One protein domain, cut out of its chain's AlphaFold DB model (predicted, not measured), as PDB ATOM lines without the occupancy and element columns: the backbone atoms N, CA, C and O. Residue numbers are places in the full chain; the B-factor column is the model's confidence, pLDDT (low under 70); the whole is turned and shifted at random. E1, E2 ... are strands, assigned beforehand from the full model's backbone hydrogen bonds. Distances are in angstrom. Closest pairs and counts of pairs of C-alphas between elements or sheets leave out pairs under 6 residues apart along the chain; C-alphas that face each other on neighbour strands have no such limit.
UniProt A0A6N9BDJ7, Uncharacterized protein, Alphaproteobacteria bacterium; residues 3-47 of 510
ATOM      1  N   ILE A   3     -38.286  25.092  35.912       85.56
ATOM      2  CA  ILE A   3     -37.265  25.886  35.212       85.56
ATOM      3  C   ILE A   3     -37.746  27.339  35.189       85.56
ATOM      4  O   ILE A   3     -38.873  27.615  34.776       85.56
ATOM      5  N   ALA A   4     -36.918  28.274  35.658       85.44
ATOM      6  CA  ALA A   4     -37.284  29.686  35.631       85.44
ATOM      7  C   ALA A   4     -37.391  30.203  34.185       85.44
ATOM      8  O   ALA A   4     -36.757  29.688  33.264       85.44
ATOM      9  N   ALA A   5     -38.209  31.233  33.972       85.06
ATOM     10  CA  ALA A   5     -38.378  31.825  32.652       85.06
ATOM     11  C   ALA A   5     -37.046  32.376  32.116       85.06
ATOM     12  O   ALA A   5     -36.390  33.178  32.781       85.06
ATOM     13  N   GLY A   6     -36.669  31.968  30.903       82.19
ATOM     14  CA  GLY A   6     -35.384  32.311  30.288       82.19
ATOM     15  C   GLY A   6     -34.208  31.414  30.686       82.19
ATOM     16  O   GLY A   6     -33.135  31.581  30.108       82.19
ATOM     17  N   ASP A   7     -34.398  30.462  31.604       88.19
ATOM     18  CA  ASP A   7     -33.374  29.486  31.983       88.19
ATOM     19  C   ASP A   7     -33.520  28.162  31.211       88.19
ATOM     20  O   ASP A   7     -34.540  27.866  30.572       88.19
ATOM     21  N   SER A   8     -32.467  27.344  31.282       86.88
ATOM     22  CA  SER A   8     -32.435  25.984  30.751       86.88
ATOM     23  C   SER A   8     -31.937  24.978  31.789       86.88
ATOM     24  O   SER A   8     -31.176  25.307  32.701       86.88
ATOM     25  N   TYR A   9     -32.383  23.731  31.655       85.56
ATOM     26  CA  TYR A   9     -31.989  22.621  32.515       85.56
ATOM     27  C   TYR A   9     -31.688  21.376  31.686       85.56
ATOM     28  O   TYR A   9     -32.443  21.029  30.782       85.56
ATOM     29  N   THR A  10     -30.614  20.670  32.029       84.88
ATOM     30  CA  THR A  10     -30.191  19.455  31.326       84.88
ATOM     31  C   THR A  10     -30.452  18.220  32.183       84.88
ATOM     32  O   THR A  10     -29.987  18.153  33.320       84.88
ATOM     33  N   ASN A  11     -31.137  17.219  31.625       81.81
ATOM     34  CA  ASN A  11     -31.333  15.908  32.247       81.81
ATOM     35  C   ASN A  11     -31.079  14.793  31.231       81.81
ATOM     36  O   ASN A  11     -31.653  14.830  30.147       81.81
ATOM     37  N   ASN A  12     -30.251  13.804  31.575       80.06
ATOM     38  CA  ASN A  12     -30.013  12.607  30.754       80.06
ATOM     39  C   ASN A  12     -29.751  12.890  29.258       80.06
ATOM     40  O   ASN A  12     -30.253  12.190  28.386       80.06
ATOM     41  N   GLY A  13     -28.980  13.939  28.948       78.56
ATOM     42  CA  GLY A  13     -28.642  14.281  27.563       78.56
ATOM     43  C   GLY A  13     -29.711  15.074  26.802       78.56
ATOM     44  O   GLY A  13     -29.528  15.351  25.620       78.56
ATOM     45  N   VAL A  14     -30.789  15.498  27.461       79.25
ATOM     46  CA  VAL A  14     -31.809  16.397  26.904       79.25
ATOM     47  C   VAL A  14     -31.765  17.733  27.647       79.25
ATOM     48  O   VAL A  14     -31.760  17.774  28.877       79.25
ATOM     49  N   MET A  15     -31.707  18.830  26.900       85.44
ATOM     50  CA  MET A  15     -31.812  20.199  27.392       85.44
ATOM     51  C   MET A  15     -33.250  20.688  27.241       85.44
ATOM     52  O   MET A  15     -33.806  20.681  26.143       85.44
ATOM     53  N   PHE A  16     -33.829  21.139  28.347       87.50
ATOM     54  CA  PHE A  16     -35.149  21.747  28.427       87.50
ATOM     55  C   PHE A  16     -34.986  23.251  28.617       87.50
ATOM     56  O   PHE A  16     -34.215  23.677  29.476       87.50
ATOM     57  N   SER A  17     -35.698  24.053  27.830       85.69
ATOM     58  CA  SER A  17     -35.561  25.517  27.830       85.69
ATOM     59  C   SER A  17     -36.922  26.186  27.973       85.69
ATOM     60  O   SER A  17     -37.853  25.816  27.252       85.69
ATOM     61  N   CYS A  18     -37.014  27.192  28.846       87.94
ATOM     62  CA  CYS A  18     -38.192  28.052  28.959       87.94
ATOM     63  C   CYS A  18     -37.966  29.385  28.232       87.94
ATOM     64  O   CYS A  18     -36.920  30.013  28.422       87.94
ATOM     65  N   PRO A  19     -38.928  29.869  27.430       83.94
ATOM     66  CA  PRO A  19     -38.792  31.134  26.718       83.94
ATOM     67  C   PRO A  19     -38.645  32.321  27.682       83.94
ATOM     68  O   PRO A  19     -39.306  32.409  28.719       83.94
ATOM     69  N   ALA A  20     -37.772  33.265  27.325       82.81
ATOM     70  CA  ALA A  20     -37.581  34.487  28.097       82.81
ATOM     71  C   ALA A  20     -38.839  35.372  28.024       82.81
ATOM     72  O   ALA A  20     -39.318  35.690  26.937       82.81
ATOM     73  N   GLY A  21     -39.353  35.793  29.185       79.19
ATOM     74  CA  GLY A  21     -40.544  36.648  29.294       79.19
ATOM     75  C   GLY A  21     -41.880  35.913  29.471       79.19
ATOM     76  O   GLY A  21     -42.912  36.583  29.478       79.19
ATOM     77  N   GLY A  22     -41.870  34.582  29.616       78.19
ATOM     78  CA  GLY A  22     -43.036  33.770  29.996       78.19
ATOM     79  C   GLY A  22     -43.093  33.427  31.492       78.19
ATOM     80  O   GLY A  22     -42.282  33.914  32.278       78.19
ATOM     81  N   ASP A  23     -44.049  32.578  31.875       82.12
ATOM     82  CA  ASP A  23     -44.088  31.947  33.199       82.12
ATOM     83  C   ASP A  23     -43.015  30.843  33.306       82.12
ATOM     84  O   ASP A  23     -42.494  30.351  32.302       82.12
ATOM     85  N   ALA A  24     -42.647  30.466  34.533       81.50
ATOM     86  CA  ALA A  24     -41.762  29.325  34.762       81.50
ATOM     87  C   ALA A  24     -42.430  28.031  34.265       81.50
ATOM     88  O   ALA A  24     -43.601  27.797  34.567       81.50
ATOM     89  N   CYS A  25     -41.696  27.171  33.552       83.19
ATOM     90  CA  CYS A  25     -42.236  25.886  33.105       83.19
ATOM     91  C   CYS A  25     -41.940  24.799  34.141       83.19
ATOM     92  O   CYS A  25     -40.807  24.653  34.611       83.19
ATOM     93  N   GLU A  26     -42.945  23.994  34.466       85.81
ATOM     94  CA  GLU A  26     -42.764  22.738  35.181       85.81
ATOM     95  C   GLU A  26     -42.687  21.595  34.182       85.81
ATOM     96  O   GLU A  26     -43.601  21.386  33.400       85.81
ATOM     97  N   VAL A  27     -41.590  20.851  34.217       84.44
ATOM     98  CA  VAL A  27     -41.329  19.715  33.336       84.44
ATOM     99  C   VAL A  27     -41.321  18.439  34.170       84.44
ATOM    100  O   VAL A  27     -40.541  18.322  35.122       84.44
ATOM    101  N   GLU A  28     -42.163  17.474  33.832       84.12
ATOM    102  CA  GLU A  28     -42.161  16.132  34.410       84.12
ATOM    103  C   GLU A  28     -41.670  15.139  33.353       84.12
ATOM    104  O   GLU A  28     -42.146  15.130  32.221       84.12
ATOM    105  N   VAL A  29     -40.654  14.351  33.708       79.44
ATOM    106  CA  VAL A  29     -40.101  13.296  32.850       79.44
ATOM    107  C   VAL A  29     -40.593  11.976  33.419       79.44
ATOM    108  O   VAL A  29     -40.272  11.654  34.563       79.44
ATOM    109  N   MET A  30     -41.393  11.249  32.646       77.06
ATOM    110  CA  MET A  30     -41.918   9.944  33.037       77.06
ATOM    111  C   MET A  30     -40.877   8.839  32.810       77.06
ATOM    112  O   MET A  30     -39.914   9.012  32.060       77.06
ATOM    113  N   ASP A  31     -41.078   7.682  33.448       71.19
ATOM    114  CA  ASP A  31     -40.162   6.530  33.373       71.19
ATOM    115  C   ASP A  31     -40.010   5.961  31.947       71.19
ATOM    116  O   ASP A  31     -39.001   5.333  31.634       71.19
ATOM    117  N   ASP A  32     -40.991   6.194  31.070       61.34
ATOM    118  CA  ASP A  32     -40.959   5.818  29.651       61.34
ATOM    119  C   ASP A  32     -40.223   6.838  28.760       61.34
ATOM    120  O   ASP A  32     -40.152   6.672  27.542       61.34
ATOM    121  N   GLY A  33     -39.668   7.895  29.361       64.62
ATOM    122  CA  GLY A  33     -38.964   8.971  28.670       64.62
ATOM    123  C   GLY A  33     -39.877  10.035  28.060       64.62
ATOM    124  O   GLY A  33     -39.366  10.987  27.465       64.62
ATOM    125  N   SER A  34     -41.202   9.922  28.205       72.00
ATOM    126  CA  SER A  34     -42.119  10.988  27.802       72.00
ATOM    127  C   SER A  34     -42.000  12.192  28.739       72.00
ATOM    128  O   SER A  34     -41.700  12.067  29.927       72.00
ATOM    129  N   VAL A  35     -42.192  13.387  28.179       74.12
ATOM    130  CA  VAL A  35     -42.033  14.646  28.909       74.12
ATOM    131  C   VAL A  35     -43.321  15.448  28.825       74.12
ATOM    132  O   VAL A  35     -43.790  15.767  27.732       74.12
ATOM    133  N   THR A  36     -43.877  15.805  29.977       79.81
ATOM    134  CA  THR A  36     -45.046  16.679  30.102       79.81
ATOM    135  C   THR A  36     -44.620  18.029  30.680       79.81
ATOM    136  O   THR A  36     -43.824  18.095  31.613       79.81
ATOM    137  N   SER A  37     -45.123  19.126  30.101       79.25
ATOM    138  CA  SER A  37     -44.887  20.489  30.596       79.25
ATOM    139  C   SER A  37     -46.189  21.104  31.105       79.25
ATOM    140  O   SER A  37     -47.181  21.138  30.374       79.25
ATOM    141  N   THR A  38     -46.187  21.624  32.330       74.69
ATOM    142  CA  THR A  38     -47.270  22.429  32.911       74.69
ATOM    143  C   THR A  38     -46.742  23.818  33.277       74.69
ATOM    144  O   THR A  38     -45.699  23.949  33.901       74.69
ATOM    145  N   GLY A  39     -47.434  24.888  32.870       65.56
ATOM    146  CA  GLY A  39     -47.050  26.273  33.204       65.56
ATOM    147  C   GLY A  39     -46.351  27.078  32.097       65.56
ATOM    148  O   GLY A  39     -46.131  28.268  32.280       65.56
ATOM    149  N   GLY A  40     -46.074  26.486  30.930       68.44
ATOM    150  CA  GLY A  40     -45.533  27.188  29.755       68.44
ATOM    151  C   GLY A  40     -45.087  26.229  28.643       68.44
ATOM    152  O   GLY A  40     -44.925  25.031  28.887       68.44
ATOM    153  N   GLU A  41     -44.896  26.734  27.418       72.44
ATOM    154  CA  GLU A  41     -44.262  25.961  26.335       72.44
ATOM    155  C   GLU A  41     -42.774  25.766  26.659       72.44
ATOM    156  O   GLU A  41     -42.012  26.730  26.708       72.44
ATOM    157  N   ALA A  42     -42.365  24.518  26.894       76.31
ATOM    158  CA  ALA A  42     -40.969  24.144  27.084       76.31
ATOM    159  C   ALA A  42     -40.433  23.496  25.802       76.31
ATOM    160  O   ALA A  42     -41.068  22.598  25.245       76.31
ATOM    161  N   THR A  43     -39.248  23.911  25.358       77.44
ATOM    162  CA  THR A  43     -38.576  23.301  24.201       77.44
ATOM    163  C   THR A  43     -37.549  22.287  24.690       77.44
ATOM    164  O   THR A  43     -36.688  22.634  25.502       77.44
ATOM    165  N   ALA A  44     -37.624  21.055  24.183       79.69
ATOM    166  CA  ALA A  44     -36.653  19.997  24.447       79.69
ATOM    167  C   ALA A  44     -35.737  19.789  23.231       79.69
ATOM    168  O   ALA A  44     -36.214  19.668  22.102       79.69
ATOM    169  N   ALA A  45     -34.428  19.724  23.462       76.88
ATOM    170  CA  ALA A  45     -33.432  19.401  22.444       76.88
ATOM    171  C   ALA A  45     -32.382  18.445  23.017       76.88
ATOM    172  O   ALA A  45     -32.018  18.553  24.186       76.88
ATOM    173  N   LEU A  46     -31.862  17.523  22.207       77.38
ATOM    174  CA  LEU A  46     -30.706  16.723  22.612       77.38
ATOM    175  C   LEU A  46     -29.491  17.634  22.815       77.38
ATOM    176  O   LEU A  46     -29.257  18.563  22.037       77.38
ATOM    177  N   THR A  47     -28.705  17.376  23.856       78.69
ATOM    178  CA  THR A  47     -27.437  18.079  24.060       78.69
ATOM    179  C   THR A  47     -26.424  17.659  23.001       78.69
ATOM    180  O   THR A  47     -26.521  16.577  22.420       78.69
TER     181      THR A  47
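This is residues 3 to 47 of the 510 residues of an uncharacterized protein of Alphaproteobacteria bacterium (UniProt A0A6N9BDJ7). A three-strand sheet, E1, E2 and E5, stands partly face to face with the two-strand hairpin of E3 and E4, as two small loosely set layers with E2 in the middle of the larger one. The chain passes from E2 over to the hairpin and returns from E4 to E5, which lies at the edge beside E2. The printed part has 45 residues with no named helix and five named strands, E1 to E5 in chain order; the class is all strand, with under half of the residues, 21, in named elements. Both sheets, E1 - E2 - E5 and E3 - E4, are antiparallel. The whole is compact, with a radius of gyration of the C-alphas of 9.9 A, and only just flat, spanning 30 by 20 by 11 A.

E1, residues 8 to 11, begins at C-alpha 8 (-32.435, 25.984, 30.751). E2 is residues 14 to 17, and E5 is residues 43 to 46, 10.4 A long, ending at C-alpha 46 (-30.706, 16.723, 22.612). E3, residues 25 to 29, is the longest strand at 12.8 A; E4 is residues 35 to 38.

E2 is the inner strand. E1 and E2 form a hairpin at 158 degrees, with N 9 and O 16 2.8 A apart, within hydrogen-bond range. E5 is antiparallel to E2 at 154 degrees, with N 15 and O 45 at 2.7 A. E3 and E4 form a hairpin at 152 degrees, with N 28 and O 36 at 2.8 A. E1 and E4 are apart, and E2 and E3 are only just apart, closest 8.1 A.

The farthest C-alphas, of Gly 21 and Asp 32, are 30.8 A apart. The printed part has no cut and no long link. Mean pLDDT of the printed part is 79.6; residues 32 to 33 and 39 to 40 are under 70.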